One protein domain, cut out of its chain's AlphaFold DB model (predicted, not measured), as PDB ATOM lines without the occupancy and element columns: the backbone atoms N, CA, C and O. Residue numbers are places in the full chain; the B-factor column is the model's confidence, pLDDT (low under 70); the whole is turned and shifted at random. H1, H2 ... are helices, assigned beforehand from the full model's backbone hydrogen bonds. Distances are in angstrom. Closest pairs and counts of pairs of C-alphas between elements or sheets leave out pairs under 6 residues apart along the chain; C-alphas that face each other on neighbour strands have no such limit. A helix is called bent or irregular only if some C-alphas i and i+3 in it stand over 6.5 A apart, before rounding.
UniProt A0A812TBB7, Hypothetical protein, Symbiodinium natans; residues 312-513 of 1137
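This is residues 312 to 513 of the 1137 residues of the protein "Hypothetical protein" of Symbiodinium natans (UniProt A0A812TBB7). Two groups of crossed helices stand side by side along the longest axis, and the long bent helix H3 runs from one into the other. In the first, H7 lies between arm H3a and H10, with H1 at one end of H7 and H9 packed across H3a; in the second, H3b, H6, H5 and H4 form a curved row. The printed part has 202 residues with ten named helices, H1 to H10 in chain order, and no named strand: the class is all helix. It is compact, with a radius of gyration of the C-alphas of 17.7 A and spans of 56 by 42 by 34 A.

H1, residues 312 to 317, is close to but not clearly touching H2, residues 322 to 327; their closest C-alphas, of Cys 317 and Arg 325, are 6.5 A apart. H3, residues 329 to 365, is the hub, touching 6 helices; by its hydrogen bonds it was assigned as one helix, but it is bent, with C-alphas 344 and 347 8.0 A apart. Its arms, H3a, residues 329 to 344, and H3b, residues 347 to 365, stand at a steep tilt of 63 degrees. H4, residues 374 to 390, and H5, residues 397 to 403, form a hairpin, closest at the C-alphas of Ser 380 and Tyr 403, 6.2 A. H6, residues 411 to 429, touches H3b at a steep tilt of 57 degrees, closest at the C-alphas of Leu 357 and Cys 417, 6.1 A; H5 and H6 form a hairpin, closest at the C-alphas of Leu 399 and Thr 423, 6.8 A. H7, residues 440 to 455, touches H3a about perpendicular at 87 degrees, closest at the C-alphas of Cys 334 and Cys 446, 5.9 A. H8, residues 460 to 463, touches H3b with residues 349 to 356 of H3b alone, closest at the C-alphas of Asn 352 and Val 462, 5.2 A. H9, residues 472 to 485, touches H3a, closest at the C-alphas of Asn 333 and Phe 481, 6.0 A. H10, residues 488 to 511, touches H7, opposite ways at a steep tilt of 42 degrees, closest at the C-alphas of Leu 451 and Leu 494, 5.8 A. Every O i to N i+4 pair is within hydrogen-bond range in H1, H4, H6 and H9; the counts are 0 of 2 in H2, with 1 of 3 O i to N i+3 pairs, 8 of 12 in H3a, 13 of 15 in H3b, 1 of 3 in H5, with 3 of 4 O i to N i+3 pairs, 9 of 12 in H7 and 19 of 20 in H10, while H8 is too short for such a pair.

H1 begins at C-alpha 312, (6.337, -37.476, 43.166), and H10 ends at C-alpha 511, (9.388, -27.270, 35.186). From first to last C-alpha H3a measures 21.8 A, H3b 23.4 A, H4 24.3 A, H6 25.5 A, H7 23.0 A, H9 19.9 A and H10 35.2 A.

The two C-alphas farthest apart, of Arg 321 and Gly 410, are 56.2 A apart. The printed part has no cut, and no link is long. The mean pLDDT of the printed part is 79.8; 40 residues are under 70, among them 318 to 327 and 366 to 380.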
ATOM      1  N   VAL A 312       5.260 -36.811  42.400       83.88
ATOM      2  CA  VAL A 312       6.337 -37.476  43.166       83.88
ATOM      3  C   VAL A 312       5.775 -38.220  44.377       83.88
ATOM      4  O   VAL A 312       6.185 -39.337  44.682       83.88
ATOM      5  N   GLN A 313       4.799 -37.623  45.062       80.06
ATOM      6  CA  GLN A 313       4.129 -38.284  46.177       80.06
ATOM      7  C   GLN A 313       3.481 -39.611  45.751       80.06
ATOM      8  O   GLN A 313       3.638 -40.610  46.450       80.06
ATOM      9  N   ALA A 314       2.800 -39.637  44.601       80.00
ATOM     10  CA  ALA A 314       2.207 -40.858  44.059       80.00
ATOM     11  C   ALA A 314       3.275 -41.894  43.663       80.00
ATOM     12  O   ALA A 314       3.073 -43.084  43.882       80.00
ATOM     13  N   ALA A 315       4.433 -41.450  43.161       83.81
ATOM     14  CA  ALA A 315       5.548 -42.332  42.810       83.81
ATOM     15  C   ALA A 315       6.133 -43.090  44.017       83.81
ATOM     16  O   ALA A 315       6.566 -44.230  43.867       83.81
ATOM     17  N   ILE A 316       6.158 -42.469  45.204       81.19
ATOM     18  CA  ILE A 316       6.761 -43.057  46.415       81.19
ATOM     19  C   ILE A 316       5.725 -43.772  47.286       81.19
ATOM     20  O   ILE A 316       5.990 -44.857  47.795       81.19
ATOM     21  N   CYS A 317       4.562 -43.156  47.502       76.50
ATOM     22  CA  CYS A 317       3.537 -43.680  48.408       76.50
ATOM     23  C   CYS A 317       2.473 -44.530  47.696       76.50
ATOM     24  O   CYS A 317       1.598 -45.085  48.361       76.50
ATOM     25  N   GLY A 318       2.497 -44.590  46.364       69.62
ATOM     26  CA  GLY A 318       1.384 -45.102  45.573       69.62
ATOM     27  C   GLY A 318       0.156 -44.188  45.634       69.62
ATOM     28  O   GLY A 318       0.177 -43.073  46.159       69.62
ATOM     29  N   SER A 319      -0.956 -44.681  45.105       57.66
ATOM     30  CA  SER A 319      -2.229 -43.961  44.954       57.66
ATOM     31  C   SER A 319      -3.120 -43.959  46.210       57.66
ATOM     32  O   SER A 319      -4.284 -43.564  46.153       57.66
ATOM     33  N   SER A 320      -2.575 -44.345  47.366       46.19
ATOM     34  CA  SER A 320      -3.333 -44.540  48.605       46.19
ATOM     35  C   SER A 320      -4.099 -43.287  49.078       46.19
ATOM     36  O   SER A 320      -3.580 -42.161  49.099       46.19
ATOM     37  N   ARG A 321      -5.359 -43.491  49.498       52.44
ATOM     38  CA  ARG A 321      -6.222 -42.486  50.153       52.44
ATOM     39  C   ARG A 321      -5.580 -41.925  51.432       52.44
ATOM     40  O   ARG A 321      -4.690 -42.552  52.001       52.44
ATOM     41  N   LYS A 322      -6.041 -40.742  51.877       43.62
ATOM     42  CA  LYS A 322      -5.470 -39.919  52.973       43.62
ATOM     43  C   LYS A 322      -4.998 -40.719  54.206       43.62
ATOM     44  O   LYS A 322      -3.925 -40.410  54.710       43.62
ATOM     45  N   GLU A 323      -5.721 -41.760  54.622       38.28
ATOM     46  CA  GLU A 323      -5.409 -42.586  55.805       38.28
ATOM     47  C   GLU A 323      -4.147 -43.461  55.657       38.28
ATOM     48  O   GLU A 323      -3.360 -43.546  56.589       38.28
ATOM     49  N   LYS A 324      -3.860 -44.007  54.467       44.16
ATOM     50  CA  LYS A 324      -2.667 -44.848  54.210       44.16
ATOM     51  C   LYS A 324      -1.402 -44.047  53.857       44.16
ATOM     52  O   LYS A 324      -0.311 -44.598  53.737       44.16
ATOM     53  N   ARG A 325      -1.514 -42.724  53.667       47.06
ATOM     54  CA  ARG A 325      -0.387 -41.855  53.251       47.06
ATOM     55  C   ARG A 325       0.641 -41.628  54.361       47.06
ATOM     56  O   ARG A 325       1.809 -41.396  54.058       47.06
ATOM     57  N   LEU A 326       0.203 -41.689  55.619       46.72
ATOM     58  CA  LEU A 326       1.048 -41.543  56.809       46.72
ATOM     59  C   LEU A 326       1.835 -42.828  57.140       46.72
ATOM     60  O   LEU A 326       2.744 -42.785  57.964       46.72
ATOM     61  N   GLU A 327       1.546 -43.933  56.446       56.62
ATOM     62  CA  GLU A 327       2.109 -45.266  56.703       56.62
ATOM     63  C   GLU A 327       3.175 -45.698  55.679       56.62
ATOM     64  O   GLU A 327       3.697 -46.807  55.772       56.62
ATOM     65  N   SER A 328       3.536 -44.849  54.702       73.62
ATOM     66  CA  SER A 328       4.548 -45.206  53.693       73.62
ATOM     67  C   SER A 328       5.884 -45.565  54.351       73.62
ATOM     68  O   SER A 328       6.608 -44.697  54.858       73.62
ATOM     69  N   GLU A 329       6.236 -46.852  54.298       83.19
ATOM     70  CA  GLU A 329       7.469 -47.366  54.891       83.19
ATOM     71  C   GLU A 329       8.712 -46.705  54.275       83.19
ATOM     72  O   GLU A 329       9.667 -46.411  54.996       83.19
ATOM     73  N   ILE A 330       8.702 -46.405  52.968       87.56
ATOM     74  CA  ILE A 330       9.817 -45.719  52.296       87.56
ATOM     75  C   ILE A 330       9.997 -44.313  52.874       87.56
ATOM     76  O   ILE A 330      11.111 -43.938  53.248       87.56
ATOM     77  N   CYS A 331       8.919 -43.530  52.989       86.69
ATOM     78  CA  CYS A 331       8.994 -42.168  53.521       86.69
ATOM     79  C   CYS A 331       9.426 -42.149  54.990       86.69
ATOM     80  O   CYS A 331      10.267 -41.328  55.385       86.69
ATOM     81  N   ALA A 332       8.884 -43.065  55.794       86.62
ATOM     82  CA  ALA A 332       9.251 -43.208  57.193       86.62
ATOM     83  C   ALA A 332      10.748 -43.521  57.336       86.62
ATOM     84  O   ALA A 332      11.447 -42.856  58.101       86.62
ATOM     85  N   ASN A 333      11.269 -44.473  56.559       89.75
ATOM     86  CA  ASN A 333      12.670 -44.879  56.646       89.75
ATOM     87  C   ASN A 333      13.642 -43.865  56.024       89.75
ATOM     88  O   ASN A 333      14.698 -43.632  56.609       89.75
ATOM     89  N   CYS A 334      13.271 -43.166  54.944       89.44
ATOM     90  CA  CYS A 334      14.046 -42.024  54.439       89.44
ATOM     91  C   CYS A 334      14.180 -40.927  55.504       89.44
ATOM     92  O   CYS A 334      15.267 -40.392  55.716       89.44
ATOM     93  N   SER A 335      13.085 -40.611  56.204       88.06
ATOM     94  CA  SER A 335      13.094 -39.609  57.276       88.06
ATOM     95  C   SER A 335      13.931 -40.075  58.469       88.06
ATOM     96  O   SER A 335      14.787 -39.329  58.939       88.06
ATOM     97  N   ARG A 336      13.745 -41.319  58.936       88.56
ATOM     98  CA  ARG A 336      14.567 -41.903  60.010       88.56
ATOM     99  C   ARG A 336      16.050 -41.805  59.664       88.56
ATOM    100  O   ARG A 336      16.804 -41.242  60.448       88.56
ATOM    101  N   PHE A 337      16.446 -42.285  58.486       88.75
ATOM    102  CA  PHE A 337      17.847 -42.337  58.078       88.75
ATOM    103  C   PHE A 337      18.441 -40.942  57.858       88.75
ATOM    104  O   PHE A 337      19.348 -40.553  58.583       88.75
ATOM    105  N   TYR A 338      17.900 -40.142  56.935       87.50
ATOM    106  CA  TYR A 338      18.547 -38.896  56.502       87.50
ATOM    107  C   TYR A 338      18.216 -37.663  57.338       87.50
ATOM    108  O   TYR A 338      19.036 -36.751  57.427       87.50
ATOM    109  N   LYS A 339      17.012 -37.577  57.916       83.00
ATOM    110  CA  LYS A 339      16.595 -36.397  58.692       83.00
ATOM    111  C   LYS A 339      16.978 -36.519  60.165       83.00
ATOM    112  O   LYS A 339      17.357 -35.516  60.763       83.00
ATOM    113  N   HIS A 340      16.855 -37.714  60.741       83.12
ATOM    114  CA  HIS A 340      16.994 -37.910  62.186       83.12
ATOM    115  C   HIS A 340      18.294 -38.583  62.624       83.12
ATOM    116  O   HIS A 340      18.721 -38.317  63.736       83.12
ATOM    117  N   MET A 341      18.893 -39.463  61.814       83.69
ATOM    118  CA  MET A 341      20.062 -40.246  62.241       83.69
ATOM    119  C   MET A 341      21.364 -39.782  61.578       83.69
ATOM    120  O   MET A 341      22.345 -39.559  62.276       83.69
ATOM    121  N   ALA A 342      21.371 -39.576  60.256       81.62
ATOM    122  CA  ALA A 342      22.583 -39.255  59.505       81.62
ATOM    123  C   ALA A 342      23.321 -38.047  60.089       81.62
ATOM    124  O   ALA A 342      24.513 -38.127  60.331       81.62
ATOM    125  N   ARG A 343      22.623 -36.956  60.420       74.69
ATOM    126  CA  ARG A 343      23.262 -35.752  60.973       74.69
ATOM    127  C   ARG A 343      24.089 -36.014  62.238       74.69
ATOM    128  O   ARG A 343      25.122 -35.374  62.404       74.69
ATOM    129  N   ASP A 344      23.625 -36.915  63.096       77.00
ATOM    130  CA  ASP A 344      24.203 -37.130  64.422       77.00
ATOM    131  C   ASP A 344      25.261 -38.246  64.415       77.00
ATOM    132  O   ASP A 344      26.155 -38.237  65.256       77.00
ATOM    133  N   TYR A 345      25.187 -39.181  63.457       82.25
ATOM    134  CA  TYR A 345      26.038 -40.379  63.413       82.25
ATOM    135  C   TYR A 345      26.899 -40.501  62.143       82.25
ATOM    136  O   TYR A 345      27.606 -41.495  61.984       82.25
ATOM    137  N   VAL A 346      26.871 -39.520  61.228       82.50
ATOM    138  CA  VAL A 346      27.569 -39.614  59.927       82.50
ATOM    139  C   VAL A 346      29.073 -39.848  60.055       82.50
ATOM    140  O   VAL A 346      29.639 -40.577  59.245       82.50
ATOM    141  N   GLU A 347      29.723 -39.260  61.062       80.19
ATOM    142  CA  GLU A 347      31.167 -39.412  61.276       80.19
ATOM    143  C   GLU A 347      31.515 -40.859  61.653       80.19
ATOM    144  O   GLU A 347      32.417 -41.460  61.068       80.19
ATOM    145  N   GLU A 348      30.737 -41.454  62.557       81.38
ATOM    146  CA  GLU A 348      30.913 -42.838  62.994       81.38
ATOM    147  C   GLU A 348      30.561 -43.843  61.890       81.38
ATOM    148  O   GLU A 348      31.299 -44.797  61.649       81.38
ATOM    149  N   TRP A 349      29.484 -43.600  61.142       87.44
ATOM    150  CA  TRP A 349      29.151 -44.418  59.974       87.44
ATOM    151  C   TRP A 349      30.195 -44.292  58.864       87.44
ATOM    152  O   TRP A 349      30.465 -45.269  58.170       87.44
ATOM    153  N   GLY A 350      30.809 -43.117  58.702       84.00
ATOM    154  CA  GLY A 350      31.937 -42.911  57.797       84.00
ATOM    155  C   GLY A 350      33.148 -43.758  58.189       84.00
ATOM    156  O   GLY A 350      33.748 -44.399  57.325       84.00
ATOM    157  N   TYR A 351      33.458 -43.828  59.486       83.50
ATOM    158  CA  TYR A 351      34.518 -44.688  60.016       83.50
ATOM    159  C   TYR A 351      34.213 -46.180  59.811       83.50
ATOM    160  O   TYR A 351      35.048 -46.922  59.293       83.50
ATOM    161  N   ASN A 352      32.994 -46.621  60.129       86.56
ATOM    162  CA  ASN A 352      32.577 -48.009  59.921       86.56
ATOM    163  C   ASN A 352      32.580 -48.396  58.438       86.56
ATOM    164  O   ASN A 352      32.983 -49.502  58.085       86.56
ATOM    165  N   LEU A 353      32.163 -47.480  57.559       87.06
ATOM    166  CA  LEU A 353      32.218 -47.671  56.113       87.06
ATOM    167  C   LEU A 353      33.665 -47.820  55.634       87.06
ATOM    168  O   LEU A 353      33.944 -48.683  54.807       87.06
ATOM    169  N   GLN A 354      34.593 -47.022  56.167       85.62
ATOM    170  CA  GLN A 354      36.016 -47.156  55.862       85.62
ATOM    171  C   GLN A 354      36.565 -48.521  56.297       85.62
ATOM    172  O   GLN A 354      37.244 -49.177  55.508       85.62
ATOM    173  N   ALA A 355      36.253 -48.960  57.520       85.38
ATOM    174  CA  ALA A 355      36.671 -50.264  58.030       85.38
ATOM    175  C   ALA A 355      36.106 -51.413  57.179       85.38
ATOM    176  O   ALA A 355      36.842 -52.318  56.787       85.38
ATOM    177  N   TYR A 356      34.824 -51.328  56.818       87.88
ATOM    178  CA  TYR A 356      34.167 -52.307  55.957       87.88
ATOM    179  C   TYR A 356      34.811 -52.378  54.566       87.88
ATOM    180  O   TYR A 356      35.075 -53.469  54.068       87.88
ATOM    181  N   LEU A 357      35.137 -51.231  53.957       86.50
ATOM    182  CA  LEU A 357      35.820 -51.188  52.661       86.50
ATOM    183  C   LEU A 357      37.223 -51.802  52.725       86.50
ATOM    184  O   LEU A 357      37.588 -52.549  51.827       86.50
ATOM    185  N   LEU A 358      38.002 -51.542  53.776       83.56
ATOM    186  CA  LEU A 358      39.331 -52.151  53.923       83.56
ATOM    187  C   LEU A 358      39.270 -53.682  53.980       83.56
ATOM    188  O   LEU A 358      40.184 -54.343  53.492       83.56
ATOM    189  N   GLN A 359      38.196 -54.232  54.546       83.69
ATOM    190  CA  GLN A 359      38.012 -55.671  54.692       83.69
ATOM    191  C   GLN A 359      37.372 -56.325  53.457       83.69
ATOM    192  O   GLN A 359      37.769 -57.423  53.086       83.69
ATOM    193  N   HIS A 360      36.421 -55.649  52.803       83.00
ATOM    194  CA  HIS A 360      35.551 -56.250  51.784       83.00
ATOM    195  C   HIS A 360      35.609 -55.573  50.406       83.00
ATOM    196  O   HIS A 360      34.869 -55.971  49.510       83.00
ATOM    197  N   ALA A 361      36.473 -54.577  50.165       77.88
ATOM    198  CA  ALA A 361      36.542 -53.898  48.862       77.88
ATOM    199  C   ALA A 361      36.771 -54.872  47.696       77.88
ATOM    200  O   ALA A 361      36.142 -54.725  46.649       77.88
ATOM    201  N   ASN A 362      37.616 -55.889  47.891       74.38
ATOM    202  CA  ASN A 362      37.873 -56.888  46.859       74.38
ATOM    203  C   ASN A 362      36.653 -57.776  46.570       74.38
ATOM    204  O   ASN A 362      36.459 -58.132  45.418       74.38
ATOM    205  N   GLU A 363      35.818 -58.084  47.561       73.62
ATOM    206  CA  GLU A 363      34.574 -58.853  47.384       73.62
ATOM    207  C   GLU A 363      33.445 -57.991  46.792       73.62
ATOM    208  O   GLU A 363      32.623 -58.459  46.007       73.62
ATOM    209  N   MET A 364      33.401 -56.708  47.162       73.19
ATOM    210  CA  MET A 364      32.378 -55.764  46.708       73.19
ATOM    211  C   MET A 364      32.583 -55.310  45.261       73.19
ATOM    212  O   MET A 364      31.610 -55.142  44.522       73.19
ATOM    213  N   PHE A 365      33.833 -55.045  44.873       72.50
ATOM    214  CA  PHE A 365      34.174 -54.440  43.582       72.50
ATOM    215  C   PHE A 365      34.890 -55.401  42.627       72.50
ATOM    216  O   PHE A 365      34.960 -55.110  41.431       72.50
ATOM    217  N   HIS A 366      35.373 -56.552  43.106       66.88
ATOM    218  CA  HIS A 366      36.011 -57.579  42.281       66.88
ATOM    219  C   HIS A 366      35.385 -58.959  42.537       66.88
ATOM    220  O   HIS A 366      34.644 -59.164  43.490       66.88
ATOM    221  N   ALA A 367      35.637 -59.916  41.643       54.56
ATOM    222  CA  ALA A 367      35.130 -61.278  41.784       54.56
ATOM    223  C   ALA A 367      36.256 -62.247  42.181       54.56
ATOM    224  O   ALA A 367      37.337 -62.231  41.587       54.56
ATOM    225  N   GLU A 368      35.992 -63.109  43.162       48.62
ATOM    226  CA  GLU A 368      36.896 -64.163  43.630       48.62
ATOM    227  C   GLU A 368      36.926 -65.344  42.639       48.62
ATOM    228  O   GLU A 368      36.177 -66.300  42.794       48.62
ATOM    229  N   SER A 369      37.729 -65.311  41.568       45.00
ATOM    230  CA  SER A 369      38.217 -66.547  40.904       45.00
ATOM    231  C   SER A 369      39.210 -66.287  39.764       45.00
ATOM    232  O   SER A 369      39.368 -65.176  39.260       45.00
ATOM    233  N   ALA A 370      39.915 -67.354  39.371       44.09
ATOM    234  CA  ALA A 370      41.014 -67.391  38.406       44.09
ATOM    235  C   ALA A 370      40.639 -67.069  36.940       44.09
ATOM    236  O   ALA A 370      41.542 -66.938  36.117       44.09
ATOM    237  N   ASP A 371      39.360 -66.861  36.609       50.00
ATOM    238  CA  ASP A 371      38.899 -66.495  35.257       50.00
ATOM    239  C   ASP A 371      38.686 -64.968  35.132       50.00
ATOM    240  O   ASP A 371      37.581 -64.433  34.999       50.00
ATOM    241  N   ARG A 372      39.796 -64.237  35.293       48.00
ATOM    242  CA  ARG A 372      39.839 -62.825  35.725       48.00
ATOM    243  C   ARG A 372      39.292 -61.789  34.734       48.00
ATOM    244  O   ARG A 372      38.959 -60.685  35.154       48.00
ATOM    245  N   MET A 373      39.172 -62.108  33.443       47.50
ATOM    246  CA  MET A 373      38.649 -61.167  32.434       47.50
ATOM    247  C   MET A 373      37.154 -61.349  32.144       47.50
ATOM    248  O   MET A 373      36.480 -60.375  31.809       47.50
ATOM    249  N   SER A 374      36.608 -62.563  32.282       52.97
ATOM    250  CA  SER A 374      35.227 -62.863  31.876       52.97
ATOM    251  C   SER A 374      34.200 -62.404  32.923       52.97
ATOM    252  O   SER A 374      33.143 -61.884  32.565       52.97
ATOM    253  N   LEU A 375      34.522 -62.521  34.217       49.03
ATOM    254  CA  LEU A 375      33.585 -62.277  35.320       49.03
ATOM    255  C   LEU A 375      33.519 -60.803  35.758       49.03
ATOM    256  O   LEU A 375      32.425 -60.280  35.957       49.03
ATOM    257  N   ALA A 376      34.655 -60.097  35.813       51.50
ATOM    258  CA  ALA A 376      34.687 -58.646  36.049       51.50
ATOM    259  C   ALA A 376      33.970 -57.875  34.923       51.50
ATOM    260  O   ALA A 376      33.190 -56.957  35.183       51.50
ATOM    261  N   SER A 377      34.135 -58.332  33.674       58.97
ATOM    262  CA  SER A 377      33.369 -57.834  32.528       58.97
ATOM    263  C   SER A 377      31.867 -58.080  32.698       58.97
ATOM    264  O   SER A 377      31.076 -57.184  32.432       58.97
ATOM    265  N   ARG A 378      31.445 -59.248  33.206       61.25
ATOM    266  CA  ARG A 378      30.022 -59.541  33.478       61.25
ATOM    267  C   ARG A 378      29.437 -58.655  34.580       61.25
ATOM    268  O   ARG A 378      28.332 -58.155  34.401       61.25
ATOM    269  N   VAL A 379      30.157 -58.424  35.681       66.06
ATOM    270  CA  VAL A 379      29.702 -57.524  36.761       66.06
ATOM    271  C   VAL A 379      29.564 -56.095  36.240       66.06
ATOM    272  O   VAL A 379      28.517 -55.481  36.430       66.06
ATOM    273  N   SER A 380      30.565 -55.594  35.513       68.19
ATOM    274  CA  SER A 380      30.510 -54.276  34.875       68.19
ATOM    275  C   SER A 380      29.332 -54.164  33.896       68.19
ATOM    276  O   SER A 380      28.537 -53.235  33.999       68.19
ATOM    277  N   VAL A 381      29.119 -55.166  33.033       74.50
ATOM    278  CA  VAL A 381      27.988 -55.210  32.087       74.50
ATOM    279  C   VAL A 381      26.637 -55.194  32.806       74.50
ATOM    280  O   VAL A 381      25.752 -54.436  32.412       74.50
ATOM    281  N   VAL A 382      26.473 -55.968  33.885       78.31
ATOM    282  CA  VAL A 382      25.239 -55.956  34.689       78.31
ATOM    283  C   VAL A 382      25.037 -54.589  35.347       78.31
ATOM    284  O   VAL A 382      23.930 -54.061  35.326       78.31
ATOM    285  N   ARG A 383      26.084 -53.959  35.892       82.38
ATOM    286  CA  ARG A 383      25.964 -52.626  36.510       82.38
ATOM    287  C   ARG A 383      25.689 -51.521  35.492       82.38
ATOM    288  O   ARG A 383      24.909 -50.628  35.802       82.38
ATOM    289  N   ILE A 384      26.246 -51.609  34.285       84.50
ATOM    290  CA  ILE A 384      25.927 -50.718  33.160       84.50
ATOM    291  C   ILE A 384      24.465 -50.908  32.735       84.50
ATOM    292  O   ILE A 384      23.752 -49.928  32.525       84.50
ATOM    293  N   ALA A 385      23.979 -52.151  32.673       86.75
ATOM    294  CA  ALA A 385      22.574 -52.443  32.399       86.75
ATOM    295  C   ALA A 385      21.642 -51.861  33.482       86.75
ATOM    296  O   ALA A 385      20.644 -51.217  33.163       86.75
ATOM    297  N   LEU A 386      22.005 -51.997  34.761       90.00
ATOM    298  CA  LEU A 386      21.264 -51.386  35.866       90.00
ATOM    299  C   LEU A 386      21.358 -49.853  35.855       90.00
ATOM    300  O   LEU A 386      20.378 -49.194  36.184       90.00
ATOM    301  N   GLN A 387      22.491 -49.261  35.462       91.62
ATOM    302  CA  GLN A 387      22.606 -47.807  35.301       91.62
ATOM    303  C   GLN A 387      21.688 -47.323  34.182       91.62
ATOM    304  O   GLN A 387      20.993 -46.329  34.356       91.62
ATOM    305  N   ARG A 388      21.612 -48.044  33.063       90.88
ATOM    306  CA  ARG A 388      20.672 -47.727  31.986       90.88
ATOM    307  C   ARG A 388      19.213 -47.768  32.470       90.88
ATOM    308  O   ARG A 388      18.429 -46.878  32.136       90.88
ATOM    309  N   LEU A 389      18.866 -48.740  33.316       93.06
ATOM    310  CA  LEU A 389      17.517 -48.910  33.866       93.06
ATOM    311  C   LEU A 389      17.160 -47.953  35.021       93.06
ATOM    312  O   LEU A 389      16.019 -47.510  35.101       93.06
ATOM    313  N   TYR A 390      18.084 -47.588  35.909       92.56
ATOM    314  CA  TYR A 390      17.792 -46.718  37.065       92.56
ATOM    315  C   TYR A 390      18.312 -45.278  36.917       92.56
ATOM    316  O   TYR A 390      17.864 -44.383  37.635       92.56
ATOM    317  N   GLY A 391      19.219 -45.036  35.973       91.56
ATOM    318  CA  GLY A 391      19.847 -43.749  35.686       91.56
ATOM    319  C   GLY A 391      21.061 -43.415  36.565       91.56
ATOM    320  O   GLY A 391      21.310 -44.014  37.618       91.56
ATOM    321  N   ASP A 392      21.785 -42.372  36.150       90.81
ATOM    322  CA  ASP A 392      23.004 -41.868  36.808       90.81
ATOM    323  C   ASP A 392      22.768 -41.406  38.251       90.81
ATOM    324  O   ASP A 392      23.671 -41.410  39.088       90.81
ATOM    325  N   ALA A 393      21.533 -41.012  38.560       87.06
ATOM    326  CA  ALA A 393      21.145 -40.558  39.886       87.06
ATOM    327  C   ALA A 393      21.176 -41.684  40.934       87.06
ATOM    328  O   ALA A 393      21.417 -41.401  42.110       87.06
ATOM    329  N   VAL A 394      20.987 -42.947  40.523       90.31
ATOM    330  CA  VAL A 394      21.114 -44.141  41.378       90.31
ATOM    331  C   VAL A 394      22.516 -44.732  41.257       90.31
ATOM    332  O   VAL A 394      23.172 -44.949  42.275       90.31
ATOM    333  N   LEU A 395      23.034 -44.906  40.041       90.44
ATOM    334  CA  LEU A 395      24.376 -45.441  39.790       90.44
ATOM    335  C   LEU A 395      25.220 -44.401  39.035       90.44
ATOM    336  O   LEU A 395      25.218 -44.392  37.808       90.44
ATOM    337  N   PRO A 396      25.930 -43.497  39.732       90.00
ATOM    338  CA  PRO A 396      26.699 -42.450  39.069       90.00
ATOM    339  C   PRO A 396      27.939 -43.028  38.371       90.00
ATOM    340  O   PRO A 396      28.500 -44.006  38.869       90.00
ATOM    341  N   PRO A 397      28.447 -42.395  37.296       87.12
ATOM    342  CA  PRO A 397      29.646 -42.862  36.589       87.12
ATOM    343  C   PRO A 397      30.848 -43.086  37.516       87.12
ATOM    344  O   PRO A 397      31.493 -44.122  37.452       87.12
ATOM    345  N   ALA A 398      31.052 -42.191  38.490       86.62
ATOM    346  CA  ALA A 398      32.116 -42.323  39.488       86.62
ATOM    347  C   ALA A 398      32.026 -43.608  40.338       86.62
ATOM    348  O   ALA A 398      33.041 -44.063  40.856       86.62
ATOM    349  N   LEU A 399      30.827 -44.179  40.512       84.81
ATOM    350  CA  LEU A 399      30.630 -45.469  41.177       84.81
ATOM    351  C   LEU A 399      30.923 -46.634  40.221       84.81
ATOM    352  O   LEU A 399      31.476 -47.635  40.658       84.81
ATOM    353  N   LEU A 400      30.595 -46.504  38.930       82.38
ATOM    354  CA  LEU A 400      30.941 -47.499  37.904       82.38
ATOM    355  C   LEU A 400      32.451 -47.597  37.660       82.38
ATOM    356  O   LEU A 400      32.971 -48.698  37.477       82.38
ATOM    357  N   ASP A 401      33.165 -46.475  37.752       81.19
ATOM    358  CA  ASP A 401      34.628 -46.437  37.668       81.19
ATOM    359  C   ASP A 401      35.289 -47.326  38.735       81.19
ATOM    360  O   ASP A 401      36.347 -47.902  38.488       81.19
ATOM    361  N   LEU A 402      34.661 -47.483  39.910       79.38
ATOM    362  CA  LEU A 402      35.179 -48.348  40.977       79.38
ATOM    363  C   LEU A 402      35.122 -49.834  40.601       79.38
ATOM    364  O   LEU A 402      36.021 -50.579  40.969       79.38
ATOM    365  N   TYR A 403      34.120 -50.253  39.822       73.25
ATOM    366  CA  TYR A 403      33.999 -51.633  39.327       73.25
ATOM    367  C   TYR A 403      34.930 -51.937  38.148       73.25
ATOM    368  O   TYR A 403      35.094 -53.092  37.768       73.25
ATOM    369  N   SER A 404      35.520 -50.901  37.550       67.62
ATOM    370  CA  SER A 404      36.444 -51.027  36.420       67.62
ATOM    371  C   SER A 404      37.903 -51.178  36.870       67.62
ATOM    372  O   SER A 404      38.779 -51.434  36.045       67.62
ATOM    373  N   ALA A 405      38.179 -51.017  38.168       63.91
ATOM    374  CA  ALA A 405      39.497 -51.259  38.737       63.91
ATOM    375  C   ALA A 405      39.806 -52.770  38.754       63.91
ATOM    376  O   ALA A 405      38.934 -53.590  39.037       63.91
ATOM    377  N   GLY A 406      41.045 -53.149  38.422       60.50
ATOM    378  CA  GLY A 406      41.528 -54.526  38.591       60.50
ATOM    379  C   GLY A 406      41.756 -54.869  40.066       60.50
ATOM    380  O   GLY A 406      41.653 -53.995  40.913       60.50
ATOM    381  N   HIS A 407      42.094 -56.124  40.372       64.81
ATOM    382  CA  HIS A 407      42.349 -56.578  41.746       64.81
ATOM    383  C   HIS A 407      43.504 -55.795  42.398       64.81
ATOM    384  O   HIS A 407      44.572 -55.671  41.794       64.81
ATOM    385  N   LEU A 408      43.306 -55.293  43.621       67.38
ATOM    386  CA  LEU A 408      44.249 -54.392  44.293       67.38
ATOM    387  C   LEU A 408      44.860 -55.037  45.540       67.38
ATOM    388  O   LEU A 408      44.179 -55.727  46.300       67.38
ATOM    389  N   ALA A 409      46.148 -54.778  45.774       65.56
ATOM    390  CA  ALA A 409      46.874 -55.251  46.951       65.56
ATOM    391  C   ALA A 409      47.811 -54.168  47.511       65.56
ATOM    392  O   ALA A 409      48.346 -53.337  46.772       65.56
ATOM    393  N   GLY A 410      48.029 -54.195  48.829       70.38
ATOM    394  CA  GLY A 410      48.964 -53.296  49.511       70.38
ATOM    395  C   GLY A 410      48.580 -51.807  49.378       70.38
ATOM    396  O   GLY A 410      47.402 -51.478  49.513       70.38
ATOM    397  N   PRO A 411      49.527 -50.893  49.088       69.69
ATOM    398  CA  PRO A 411      49.273 -49.445  49.036       69.69
ATOM    399  C   PRO A 411      48.187 -49.019  48.033       69.69
ATOM    400  O   PRO A 411      47.488 -48.031  48.247       69.69
ATOM    401  N   GLN A 412      48.016 -49.785  46.949       74.06
ATOM    402  CA  GLN A 412      47.002 -49.519  45.923       74.06
ATOM    403  C   GLN A 412      45.578 -49.745  46.447       74.06
ATOM    404  O   GLN A 412      44.654 -49.035  46.049       74.06
ATOM    405  N   LEU A 413      45.400 -50.702  47.369       76.88
ATOM    406  CA  LEU A 413      44.115 -50.963  48.014       76.88
ATOM    407  C   LEU A 413      43.730 -49.807  48.945       76.88
ATOM    408  O   LEU A 413      42.582 -49.380  48.938       76.88
ATOM    409  N   GLU A 414      44.677 -49.245  49.700       77.75
ATOM    410  CA  GLU A 414      44.402 -48.097  50.574       77.75
ATOM    411  C   GLU A 414      44.003 -46.840  49.789       77.75
ATOM    412  O   GLU A 414      43.065 -46.136  50.172       77.75
ATOM    413  N   GLU A 415      44.692 -46.549  48.683       81.56
ATOM    414  CA  GLU A 415      44.361 -45.416  47.813       81.56
ATOM    415  C   GLU A 415      42.991 -45.596  47.144       81.56
ATOM    416  O   GLU A 415      42.172 -44.669  47.118       81.56
ATOM    417  N   PHE A 416      42.689 -46.812  46.686       83.62
ATOM    418  CA  PHE A 416      41.366 -47.151  46.176       83.62
ATOM    419  C   PHE A 416      40.286 -47.034  47.245       83.62
ATOM    420  O   PHE A 416      39.270 -46.393  46.993       83.62
ATOM    421  N   CYS A 417      40.504 -47.563  48.450       83.19
ATOM    422  CA  CYS A 417      39.559 -47.453  49.558       83.19
ATOM    423  C   CYS A 417      39.296 -45.992  49.934       83.19
ATOM    424  O   CYS A 417      38.149 -45.644  50.203       83.19
ATOM    425  N   LYS A 418      40.295 -45.099  49.870       83.25
ATOM    426  CA  LYS A 418      40.085 -43.646  50.041       83.25
ATOM    427  C   LYS A 418      39.183 -43.066  48.950       83.25
ATOM    428  O   LYS A 418      38.253 -42.317  49.256       83.25
ATOM    429  N   LYS A 419      39.418 -43.422  47.684       84.50
ATOM    430  CA  LYS A 419      38.591 -42.980  46.546       84.50
ATOM    431  C   LYS A 419      37.164 -43.545  46.618       84.50
ATOM    432  O   LYS A 419      36.197 -42.814  46.379       84.50
ATOM    433  N   ALA A 420      37.022 -44.817  46.981       84.44
ATOM    434  CA  ALA A 420      35.750 -45.502  47.172       84.44
ATOM    435  C   ALA A 420      34.970 -44.900  48.345       84.44
ATOM    436  O   ALA A 420      33.796 -44.576  48.184       84.44
ATOM    437  N   LEU A 421      35.633 -44.642  49.477       86.44
ATOM    438  CA  LEU A 421      35.049 -43.969  50.635       86.44
ATOM    439  C   LEU A 421      34.550 -42.574  50.265       86.44
ATOM    440  O   LEU A 421      33.391 -42.273  50.519       86.44
ATOM    441  N   ALA A 422      35.366 -41.739  49.615       86.06
ATOM    442  CA  ALA A 422      34.947 -40.400  49.195       86.06
ATOM    443  C   ALA A 422      33.716 -40.445  48.271       86.06
ATOM    444  O   ALA A 422      32.793 -39.635  48.398       86.06
ATOM    445  N   THR A 423      33.677 -41.423  47.363       87.44
ATOM    446  CA  THR A 423      32.561 -41.612  46.431       87.44
ATOM    447  C   THR A 423      31.296 -42.069  47.157       87.44
ATOM    448  O   THR A 423      30.252 -41.434  47.015       87.44
ATOM    449  N   LEU A 424      31.383 -43.129  47.964       87.19
ATOM    450  CA  LEU A 424      30.251 -43.692  48.701       87.19
ATOM    451  C   LEU A 424      29.743 -42.744  49.785       87.19
ATOM    452  O   LEU A 424      28.536 -42.592  49.921       87.19
ATOM    453  N   TYR A 425      30.627 -42.044  50.493       87.31
ATOM    454  CA  TYR A 425      30.256 -41.033  51.481       87.31
ATOM    455  C   TYR A 425      29.413 -39.929  50.836       87.31
ATOM    456  O   TYR A 425      28.306 -39.642  51.289       87.31
ATOM    457  N   ARG A 426      29.877 -39.372  49.709       85.62
ATOM    458  CA  ARG A 426      29.124 -38.362  48.953       85.62
ATOM    459  C   ARG A 426      27.785 -38.898  48.440       85.62
ATOM    460  O   ARG A 426      26.803 -38.170  48.402       85.62
ATOM    461  N   CYS A 427      27.746 -40.154  48.008       83.94
ATOM    462  CA  CYS A 427      26.563 -40.753  47.397       83.94
ATOM    463  C   CYS A 427      25.536 -41.280  48.417       83.94
ATOM    464  O   CYS A 427      24.357 -41.362  48.093       83.94
ATOM    465  N   ILE A 428      25.948 -41.687  49.615       84.56
ATOM    466  CA  ILE A 428      25.085 -42.389  50.580       84.56
ATOM    467  C   ILE A 428      24.879 -41.567  51.845       84.56
ATOM    468  O   ILE A 428      23.778 -41.534  52.376       84.56
ATOM    469  N   LEU A 429      25.922 -40.913  52.346       80.25
ATOM    470  CA  LEU A 429      25.903 -40.263  53.655       80.25
ATOM    471  C   LEU A 429      25.654 -38.752  53.562       80.25
ATOM    472  O   LEU A 429      25.113 -38.151  54.490       80.25
ATOM    473  N   GLN A 430      25.997 -38.137  52.430       73.31
ATOM    474  CA  GLN A 430      25.828 -36.708  52.198       73.31
ATOM    475  C   GLN A 430      24.569 -36.421  51.367       73.31
ATOM    476  O   GLN A 430      24.598 -36.433  50.139       73.31
ATOM    477  N   VAL A 431      23.459 -36.108  52.038       65.19
ATOM    478  CA  VAL A 431      22.263 -35.547  51.389       65.19
ATOM    479  C   VAL A 431      22.156 -34.067  51.752       65.19
ATOM    480  O   VAL A 431      22.032 -33.725  52.925       65.19
ATOM    481  N   GLU A 432      22.230 -33.188  50.746       60.19
ATOM    482  CA  GLU A 432      22.224 -31.728  50.950       60.19
ATOM    483  C   GLU A 432      20.914 -31.212  51.564       60.19
ATOM    484  O   GLU A 432      20.932 -30.251  52.336       60.19
ATOM    485  N   GLU A 433      19.780 -31.844  51.239       65.31
ATOM    486  CA  GLU A 433      18.451 -31.423  51.683       65.31
ATOM    487  C   GLU A 433      17.657 -32.589  52.282       65.31
ATOM    488  O   GLU A 433      17.422 -33.609  51.639       65.31
ATOM    489  N   HIS A 434      17.221 -32.435  53.534       74.00
ATOM    490  CA  HIS A 434      16.482 -33.479  54.241       74.00
ATOM    491  C   HIS A 434      15.068 -33.679  53.668       74.00
ATOM    492  O   HIS A 434      14.425 -32.704  53.269       74.00
ATOM    493  N   PRO A 435      14.530 -34.911  53.705       76.81
ATOM    494  CA  PRO A 435      13.183 -35.192  53.225       76.81
ATOM    495  C   PRO A 435      12.115 -34.479  54.074       76.81
ATOM    496  O   PRO A 435      12.148 -34.517  55.309       76.81
ATOM    497  N   VAL A 436      11.144 -33.832  53.416       71.25
ATOM    498  CA  VAL A 436      10.018 -33.129  54.063       71.25
ATOM    499  C   VAL A 436       8.718 -33.431  53.323       71.25
ATOM    500  O   VAL A 436       8.662 -33.330  52.102       71.25
ATOM    501  N   GLN A 437       7.647 -33.753  54.055       65.44
ATOM    502  CA  GLN A 437       6.345 -34.134  53.481       65.44
ATOM    503  C   GLN A 437       5.684 -33.031  52.636       65.44
ATOM    504  O   GLN A 437       4.858 -33.320  51.782       65.44
ATOM    505  N   THR A 438       6.051 -31.764  52.831       60.31
ATOM    506  CA  THR A 438       5.562 -30.652  52.003       60.31
ATOM    507  C   THR A 438       6.331 -30.504  50.684       60.31
ATOM    508  O   THR A 438       5.859 -29.830  49.774       60.31
ATOM    509  N   ARG A 439       7.503 -31.145  50.548       68.94
ATOM    510  CA  ARG A 439       8.398 -31.104  49.375       68.94
ATOM    511  C   ARG A 439       8.885 -32.519  49.044       68.94
ATOM    512  O   ARG A 439      10.040 -32.870  49.274       68.94
ATOM    513  N   PHE A 440       7.973 -33.341  48.533       77.25
ATOM    514  CA  PHE A 440       8.194 -34.759  48.249       77.25
ATOM    515  C   PHE A 440       9.364 -35.042  47.294       77.25
ATOM    516  O   PHE A 440      10.023 -36.064  47.455       77.25
ATOM    517  N   PHE A 441       9.704 -34.136  46.372       79.25
ATOM    518  CA  PHE A 441      10.891 -34.275  45.512       79.25
ATOM    519  C   PHE A 441      12.211 -34.426  46.294       79.25
ATOM    520  O   PHE A 441      13.137 -35.068  45.802       79.25
ATOM    521  N   LEU A 442      12.291 -33.934  47.539       83.12
ATOM    522  CA  LEU A 442      13.461 -34.115  48.415       83.12
ATOM    523  C   LEU A 442      13.665 -35.568  48.860       83.12
ATOM    524  O   LEU A 442      14.763 -35.953  49.261       83.12
ATOM    525  N   PHE A 443      12.629 -36.404  48.768       86.56
ATOM    526  CA  PHE A 443      12.772 -37.838  48.992       86.56
ATOM    527  C   PHE A 443      13.469 -38.544  47.826       86.56
ATOM    528  O   PHE A 443      14.025 -39.613  48.050       86.56
ATOM    529  N   GLY A 444      13.501 -37.965  46.619       89.31
ATOM    530  CA  GLY A 444      14.134 -38.579  45.446       89.31
ATOM    531  C   GLY A 444      15.592 -38.994  45.701       89.31
ATOM    532  O   GLY A 444      15.886 -40.192  45.677       89.31
ATOM    533  N   PRO A 445      16.487 -38.051  46.060       89.25
ATOM    534  CA  PRO A 445      17.873 -38.362  46.420       89.25
ATOM    535  C   PRO A 445      18.005 -39.378  47.560       89.25
ATOM    536  O   PRO A 445      18.895 -40.228  47.527       89.25
ATOM    537  N   CYS A 446      17.095 -39.336  48.538       90.94
ATOM    538  CA  CYS A 446      17.082 -40.268  49.663       90.94
ATOM    539  C   CYS A 446      16.772 -41.703  49.207       90.94
ATOM    540  O   CYS A 446      17.485 -42.637  49.574       90.94
ATOM    541  N   VAL A 447      15.735 -41.879  48.379       91.94
ATOM    542  CA  VAL A 447      15.331 -43.179  47.821       91.94
ATOM    543  C   VAL A 447      16.435 -43.746  46.936       91.94
ATOM    544  O   VAL A 447      16.777 -44.919  47.069       91.94
ATOM    545  N   TRP A 448      17.051 -42.918  46.088       92.19
ATOM    546  CA  TRP A 448      18.186 -43.335  45.260       92.19
ATOM    547  C   TRP A 448      19.391 -43.760  46.095       92.19
ATOM    548  O   TRP A 448      20.032 -44.755  45.762       92.19
ATOM    549  N   GLY A 449      19.682 -43.054  47.192       91.44
ATOM    550  CA  GLY A 449      20.730 -43.436  48.136       91.44
ATOM    551  C   GLY A 449      20.456 -44.789  48.801       91.44
ATOM    552  O   GLY A 449      21.336 -45.646  48.808       91.44
ATOM    553  N   LEU A 450      19.226 -45.029  49.277       92.56
ATOM    554  CA  LEU A 450      18.843 -46.316  49.883       92.56
ATOM    555  C   LEU A 450      18.856 -47.471  48.871       92.56
ATOM    556  O   LEU A 450      19.360 -48.549  49.180       92.56
ATOM    557  N   LEU A 451      18.349 -47.255  47.653       93.50
ATOM    558  CA  LEU A 451      18.415 -48.265  46.596       93.50
ATOM    559  C   LEU A 451      19.870 -48.559  46.216       93.50
ATOM    560  O   LEU A 451      20.242 -49.721  46.084       93.50
ATOM    561  N   ARG A 452      20.711 -47.527  46.089       91.94
ATOM    562  CA  ARG A 452      22.147 -47.683  45.828       91.94
ATOM    563  C   ARG A 452      22.803 -48.567  46.881       91.94
ATOM    564  O   ARG A 452      23.531 -49.476  46.498       91.94
ATOM    565  N   MET A 453      22.526 -48.338  48.167       91.25
ATOM    566  CA  MET A 453      23.049 -49.165  49.263       91.25
ATOM    567  C   MET A 453      22.693 -50.646  49.086       91.25
ATOM    568  O   MET A 453      23.559 -51.505  49.239       91.25
ATOM    569  N   GLN A 454      21.453 -50.946  48.692       90.06
ATOM    570  CA  GLN A 454      21.048 -52.326  48.435       90.06
ATOM    571  C   GLN A 454      21.658 -52.910  47.161       90.06
ATOM    572  O   GLN A 454      22.054 -54.072  47.154       90.06
ATOM    573  N   LEU A 455      21.779 -52.123  46.088       87.50
ATOM    574  CA  LEU A 455      22.391 -52.587  44.844       87.50
ATOM    575  C   LEU A 455      23.869 -52.942  45.040       87.50
ATOM    576  O   LEU A 455      24.315 -53.922  44.445       87.50
ATOM    577  N   ILE A 456      24.607 -52.191  45.864       85.12
ATOM    578  CA  ILE A 456      26.012 -52.490  46.202       85.12
ATOM    579  C   ILE A 456      26.166 -53.548  47.308       85.12
ATOM    580  O   ILE A 456      27.290 -53.932  47.606       85.12
ATOM    581  N   GLY A 457      25.069 -54.009  47.919       86.25
ATOM    582  CA  GLY A 457      25.096 -55.034  48.966       86.25
ATOM    583  C   GLY A 457      25.618 -54.555  50.324       86.25
ATOM    584  O   GLY A 457      26.180 -55.349  51.070       86.25
ATOM    585  N   LEU A 458      25.457 -53.270  50.664       89.19
ATOM    586  CA  LEU A 458      25.988 -52.722  51.914       89.19
ATOM    587  C   LEU A 458      25.195 -53.246  53.133       89.19
ATOM    588  O   LEU A 458      23.971 -53.059  53.169       89.19
ATOM    589  N   PRO A 459      25.848 -53.859  54.140       90.12
ATOM    590  CA  PRO A 459      25.166 -54.426  55.301       90.12
ATOM    591  C   PRO A 459      24.774 -53.356  56.328       90.12
ATOM    592  O   PRO A 459      25.395 -52.295  56.430       90.12
ATOM    593  N   THR A 460      23.770 -53.652  57.163       88.56
ATOM    594  CA  THR A 460      23.317 -52.720  58.214       88.56
ATOM    595  C   THR A 460      24.340 -52.506  59.330       88.56
ATOM    596  O   THR A 460      24.236 -51.523  60.060       88.56
ATOM    597  N   THR A 461      25.354 -53.373  59.441       87.44
ATOM    598  CA  THR A 461      26.461 -53.252  60.406       87.44
ATOM    599  C   THR A 461      27.263 -51.967  60.218       87.44
ATOM    600  O   THR A 461      27.725 -51.399  61.204       87.44
ATOM    601  N   VAL A 462      27.346 -51.444  58.989       87.38
ATOM    602  CA  VAL A 462      27.991 -50.153  58.694       87.38
ATOM    603  C   VAL A 462      27.305 -48.997  59.437       87.38
ATOM    604  O   VAL A 462      27.967 -48.055  59.867       87.38
ATOM    605  N   PHE A 463      25.992 -49.095  59.660       87.62
ATOM    606  CA  PHE A 463      25.185 -48.069  60.332       87.62
ATOM    607  C   PHE A 463      24.995 -48.327  61.831       87.62
ATOM    608  O   PHE A 463      24.111 -47.743  62.463       87.62
ATOM    609  N   SER A 464      25.805 -49.214  62.411       83.75
ATOM    610  CA  SER A 464      25.870 -49.395  63.859       83.75
ATOM    611  C   SER A 464      26.674 -48.272  64.521       83.75
ATOM    612  O   SER A 464      27.481 -47.604  63.880       83.75
ATOM    613  N   THR A 465      26.430 -48.036  65.806       78.56
ATOM    614  CA  THR A 465      27.195 -47.092  66.627       78.56
ATOM    615  C   THR A 465      27.995 -47.903  67.644       78.56
ATOM    616  O   THR A 465      27.409 -48.663  68.419       78.56
ATOM    617  N   LEU A 466      29.322 -47.797  67.604       69.56
ATOM    618  CA  LEU A 466      30.264 -48.541  68.448       69.56
ATOM    619  C   LEU A 466      30.767 -47.692  69.624       69.56
ATOM    620  O   LEU A 466      30.952 -48.191  70.728       69.56
ATOM    621  N   THR A 467      30.988 -46.407  69.372       69.62
ATOM    622  CA  THR A 467      31.586 -45.422  70.276       69.62
ATOM    623  C   THR A 467      30.549 -44.463  70.850       69.62
ATOM    624  O   THR A 467      30.668 -44.057  72.006       69.62
ATOM    625  N   ILE A 468      29.504 -44.131  70.085       74.50
ATOM    626  CA  ILE A 468      28.424 -43.247  70.529       74.50
ATOM    627  C   ILE A 468      27.266 -44.098  71.052       74.50
ATOM    628  O   ILE A 468      26.744 -44.953  70.343       74.50
ATOM    629  N   VAL A 469      26.816 -43.844  72.284       76.25
ATOM    630  CA  VAL A 469      25.591 -44.460  72.818       76.25
ATOM    631  C   VAL A 469      24.386 -43.665  72.300       76.25
ATOM    632  O   VAL A 469      24.198 -42.518  72.718       76.25
ATOM    633  N   PRO A 470      23.546 -44.214  71.399       77.19
ATOM    634  CA  PRO A 470      22.421 -43.465  70.855       77.19
ATOM    635  C   PRO A 470      21.359 -43.257  71.933       77.19
ATOM    636  O   PRO A 470      21.125 -44.137  72.765       77.19
ATOM    637  N   GLN A 471      20.649 -42.130  71.872       80.69
ATOM    638  CA  GLN A 471      19.456 -41.909  72.692       80.69
ATOM    639  C   GLN A 471      18.409 -42.999  72.429       80.69
ATOM    640  O   GLN A 471      18.344 -43.543  71.325       80.69
ATOM    641  N   LEU A 472      17.540 -43.284  73.405       79.88
ATOM    642  CA  LEU A 472      16.527 -44.346  73.299       79.88
ATOM    643  C   LEU A 472      15.678 -44.226  72.018       79.88
ATOM    644  O   LEU A 472      15.415 -45.226  71.347       79.88
ATOM    645  N   GLN A 473      15.310 -43.001  71.634       78.25
ATOM    646  CA  GLN A 473      14.578 -42.736  70.393       78.25
ATOM    647  C   GLN A 473      15.390 -43.112  69.148       78.25
ATOM    648  O   GLN A 473      14.884 -43.777  68.244       78.25
ATOM    649  N   SER A 474      16.666 -42.722  69.101       81.50
ATOM    650  CA  SER A 474      17.579 -43.064  68.009       81.50
ATOM    651  C   SER A 474      17.822 -44.569  67.930       81.50
ATOM    652  O   SER A 474      17.811 -45.120  66.834       81.50
ATOM    653  N   GLN A 475      17.917 -45.269  69.066       84.06
ATOM    654  CA  GLN A 475      18.005 -46.734  69.094       84.06
ATOM    655  C   GLN A 475      16.752 -47.391  68.497       84.06
ATOM    656  O   GLN A 475      16.865 -48.312  67.686       84.06
ATOM    657  N   ARG A 476      15.551 -46.907  68.849       86.06
ATOM    658  CA  ARG A 476      14.287 -47.382  68.255       86.06
ATOM    659  C   ARG A 476      14.264 -47.151  66.740       86.06
ATOM    660  O   ARG A 476      13.913 -48.063  65.993       86.06
ATOM    661  N   ARG A 477      14.682 -45.965  66.281       86.94
ATOM    662  CA  ARG A 477      14.758 -45.613  64.850       86.94
ATOM    663  C   ARG A 477      15.759 -46.493  64.093       86.94
ATOM    664  O   ARG A 477      15.406 -46.982  63.021       86.94
ATOM    665  N   LEU A 478      16.941 -46.751  64.660       87.25
ATOM    666  CA  LEU A 478      17.964 -47.639  64.089       87.25
ATOM    667  C   LEU A 478      17.462 -49.078  63.957       87.25
ATOM    668  O   LEU A 478      17.607 -49.682  62.895       87.25
ATOM    669  N   ARG A 479      16.823 -49.618  65.004       89.12
ATOM    670  CA  ARG A 479      16.232 -50.966  64.964       89.12
ATOM    671  C   ARG A 479      15.150 -51.063  63.894       89.12
ATOM    672  O   ARG A 479      15.195 -51.973  63.078       89.12
ATOM    673  N   ALA A 480      14.223 -50.104  63.854       89.00
ATOM    674  CA  ALA A 480      13.157 -50.079  62.854       89.00
ATOM    675  C   ALA A 480      13.706 -50.001  61.419       89.00
ATOM    676  O   ALA A 480      13.238 -50.729  60.544       89.00
ATOM    677  N   PHE A 481      14.720 -49.159  61.190       91.94
ATOM    678  CA  PHE A 481      15.392 -49.060  59.897       91.94
ATOM    679  C   PHE A 481      16.089 -50.371  59.515       91.94
ATOM    680  O   PHE A 481      15.871 -50.862  58.413       91.94
ATOM    681  N   SER A 482      16.868 -50.968  60.424       90.19
ATOM    682  CA  SER A 482      17.579 -52.231  60.177       90.19
ATOM    683  C   SER A 482      16.615 -53.374  59.845       90.19
ATOM    684  O   SER A 482      16.813 -54.088  58.864       90.19
ATOM    685  N   THR A 483      15.521 -53.511  60.604       91.56
ATOM    686  CA  THR A 483      14.490 -54.524  60.342       91.56
ATOM    687  C   THR A 483      13.877 -54.355  58.957       91.56
ATOM    688  O   THR A 483      13.707 -55.333  58.240       91.56
ATOM    689  N   TRP A 484      13.554 -53.123  58.561       93.06
ATOM    690  CA  TRP A 484      12.975 -52.844  57.249       93.06
ATOM    691  C   TRP A 484      13.977 -53.053  56.102       93.06
ATOM    692  O   TRP A 484      13.642 -53.676  55.095       93.06
ATOM    693  N   TYR A 485      15.214 -52.578  56.262       92.00
ATOM    694  CA  TYR A 485      16.255 -52.653  55.234       92.00
ATOM    695  C   TYR A 485      16.620 -54.098  54.870       92.00
ATOM    696  O   TYR A 485      16.956 -54.369  53.723       92.00
ATOM    697  N   ASN A 486      16.493 -55.028  55.822       89.81
ATOM    698  CA  ASN A 486      16.779 -56.448  55.615       89.81
ATOM    699  C   ASN A 486      15.601 -57.260  55.029       89.81
ATOM    700  O   ASN A 486      15.774 -58.440  54.728       89.81
ATOM    701  N   LYS A 487      14.403 -56.678  54.851       90.50
ATOM    702  CA  LYS A 487      13.273 -57.361  54.188       90.50
ATOM    703  C   LYS A 487      13.482 -57.430  52.669       90.50
ATOM    704  O   LYS A 487      13.833 -56.433  52.052       90.50
ATOM    705  N   ALA A 488      13.144 -58.553  52.029       85.38
ATOM    706  CA  ALA A 488      13.177 -58.656  50.562       85.38
ATOM    707  C   ALA A 488      12.173 -57.703  49.872       85.38
ATOM    708  O   ALA A 488      12.464 -57.130  48.824       85.38
ATOM    709  N   GLU A 489      11.012 -57.475  50.490       87.12
ATOM    710  CA  GLU A 489       9.971 -56.571  49.980       87.12
ATOM    711  C   GLU A 489      10.433 -55.110  49.904       87.12
ATOM    712  O   GLU A 489      10.086 -54.401  48.959       87.12
ATOM    713  N   SER A 490      11.263 -54.648  50.852       88.69
ATOM    714  CA  SER A 490      11.766 -53.266  50.833       88.69
ATOM    715  C   SER A 490      12.630 -53.011  49.600       88.69
ATOM    716  O   SER A 490      12.544 -51.946  48.987       88.69
ATOM    717  N   ALA A 491      13.378 -54.028  49.173       88.38
ATOM    718  CA  ALA A 491      14.189 -54.011  47.970       88.38
ATOM    719  C   ALA A 491      13.349 -53.905  46.693       88.38
ATOM    720  O   ALA A 491      13.689 -53.147  45.781       88.38
ATOM    721  N   ALA A 492      12.242 -54.643  46.628       89.38
ATOM    722  CA  ALA A 492      11.300 -54.604  45.515       89.38
ATOM    723  C   ALA A 492      10.572 -53.244  45.433       89.38
ATOM    724  O   ALA A 492      10.456 -52.649  44.354       89.38
ATOM    725  N   HIS A 493      10.157 -52.702  46.584       89.19
ATOM    726  CA  HIS A 493       9.513 -51.391  46.680       89.19
ATOM    727  C   HIS A 493      10.462 -50.238  46.317       89.19
ATOM    728  O   HIS A 493      10.070 -49.353  45.559       89.19
ATOM    729  N   LEU A 494      11.716 -50.254  46.789       92.50
ATOM    730  CA  LEU A 494      12.721 -49.234  46.452       92.50
ATOM    731  C   LEU A 494      13.026 -49.196  44.951       92.50
ATOM    732  O   LEU A 494      13.138 -48.108  44.384       92.50
ATOM    733  N   ARG A 495      13.126 -50.362  44.300       93.62
ATOM    734  CA  ARG A 495      13.322 -50.456  42.845       93.62
ATOM    735  C   ARG A 495      12.164 -49.830  42.078       93.62
ATOM    736  O   ARG A 495      12.387 -48.972  41.226       93.62
ATOM    737  N   THR A 496      10.932 -50.202  42.427       92.75
ATOM    738  CA  THR A 496       9.726 -49.642  41.797       92.75
ATOM    739  C   THR A 496       9.647 -48.129  42.008       92.75
ATOM    740  O   THR A 496       9.490 -47.382  41.046       92.75
ATOM    741  N   ALA A 497       9.847 -47.658  43.244       92.56
ATOM    742  CA  ALA A 497       9.832 -46.233  43.563       92.56
ATOM    743  C   ALA A 497      10.919 -45.457  42.802       92.56
ATOM    744  O   ALA A 497      10.648 -44.369  42.303       92.56
ATOM    745  N   ALA A 498      12.131 -46.003  42.664       94.06
ATOM    746  CA  ALA A 498      13.206 -45.356  41.913       94.06
ATOM    747  C   ALA A 498      12.878 -45.198  40.419       94.06
ATOM    748  O   ALA A 498      13.171 -44.145  39.853       94.06
ATOM    749  N   LEU A 499      12.232 -46.194  39.801       95.00
ATOM    750  CA  LEU A 499      11.770 -46.106  38.410       95.00
ATOM    751  C   LEU A 499      10.647 -45.073  38.250       95.00
ATOM    752  O   LEU A 499      10.727 -44.216  37.376       95.00
ATOM    753  N   CYS A 500       9.652 -45.069  39.142       94.19
ATOM    754  CA  CYS A 500       8.607 -44.039  39.151       94.19
ATOM    755  C   CYS A 500       9.187 -42.628  39.380       94.19
ATOM    756  O   CYS A 500       8.731 -41.637  38.798       94.19
ATOM    757  N   LEU A 501      10.234 -42.518  40.201       93.62
ATOM    758  CA  LEU A 501      10.948 -41.266  40.434       93.62
ATOM    759  C   LEU A 501      11.675 -40.753  39.190       93.62
ATOM    760  O   LEU A 501      11.791 -39.538  39.057       93.62
ATOM    761  N   ARG A 502      12.109 -41.609  38.251       91.75
ATOM    762  CA  ARG A 502      12.682 -41.136  36.975       91.75
ATOM    763  C   ARG A 502      11.695 -40.242  36.225       91.75
ATOM    764  O   ARG A 502      12.058 -39.129  35.850       91.75
ATOM    765  N   LEU A 503      10.436 -40.671  36.102       93.25
ATOM    766  CA  LEU A 503       9.381 -39.916  35.410       93.25
ATOM    767  C   LEU A 503       9.103 -38.569  36.091       93.25
ATOM    768  O   LEU A 503       9.109 -37.507  35.465       93.25
ATOM    769  N   THR A 504       8.904 -38.594  37.409       92.31
ATOM    770  CA  THR A 504       8.530 -37.390  38.169       92.31
ATOM    771  C   THR A 504       9.686 -36.404  38.320       92.31
ATOM    772  O   THR A 504       9.475 -35.192  38.234       92.31
ATOM    773  N   MET A 505      10.923 -36.888  38.456       89.62
ATOM    774  CA  MET A 505      12.108 -36.030  38.460       89.62
ATOM    775  C   MET A 505      12.399 -35.458  37.074       89.62
ATOM    776  O   MET A 505      12.834 -34.309  36.988       89.62
ATOM    777  N   HIS A 506      12.091 -36.183  35.993       91.31
ATOM    778  CA  HIS A 506      12.154 -35.630  34.642       91.31
ATOM    779  C   HIS A 506      11.164 -34.465  34.478       91.31
ATOM    780  O   HIS A 506      11.581 -33.356  34.132       91.31
ATOM    781  N   SER A 507       9.897 -34.657  34.869       92.38
ATOM    782  CA  SER A 507       8.873 -33.598  34.927       92.38
ATOM    783  C   SER A 507       9.307 -32.395  35.784       92.38
ATOM    784  O   SER A 507       9.209 -31.238  35.355       92.38
ATOM    785  N   THR A 508       9.862 -32.647  36.974       88.75
ATOM    786  CA  THR A 508      10.375 -31.592  37.863       88.75
ATOM    787  C   THR A 508      11.541 -30.848  37.208       88.75
ATOM    788  O   THR A 508      11.607 -29.625  37.274       88.75
ATOM    789  N   SER A 509      12.439 -31.546  36.506       87.75
ATOM    790  CA  SER A 509      13.588 -30.933  35.828       87.75
ATOM    791  C   SER A 509      13.188 -30.018  34.667       87.75
ATOM    792  O   SER A 509      13.874 -29.031  34.403       87.75
ATOM    793  N   ILE A 510      12.091 -30.327  33.968       88.88
ATOM    794  CA  ILE A 510      11.551 -29.483  32.894       88.88
ATOM    795  C   ILE A 510      10.939 -28.214  33.498       88.88
ATOM    796  O   ILE A 510      11.214 -27.110  33.036       88.88
ATOM    797  N   THR A 511      10.162 -28.362  34.572       89.38
ATOM    798  CA  THR A 511       9.388 -27.270  35.186       89.38
ATOM    799  C   THR A 511      10.189 -26.381  36.146       89.38
ATOM    800  O   THR A 511       9.838 -25.218  36.359       89.38
ATOM    801  N   ALA A 512      11.296 -26.875  36.705       83.94
ATOM    802  CA  ALA A 512      12.179 -26.149  37.621       83.94
ATOM    803  C   ALA A 512      13.348 -25.446  36.899       83.94
ATOM    804  O   ALA A 512      14.499 -25.502  37.343       83.94
ATOM    805  N   LYS A 513      13.068 -24.764  35.782       80.19
ATOM    806  CA  LYS A 513      14.058 -23.989  35.016       80.19
ATOM    807  C   LYS A 513      13.635 -22.529  34.876       80.19
ATOM    808  O   LYS A 513      12.466 -22.213  34.684       80.19
TER     809      LYS A 513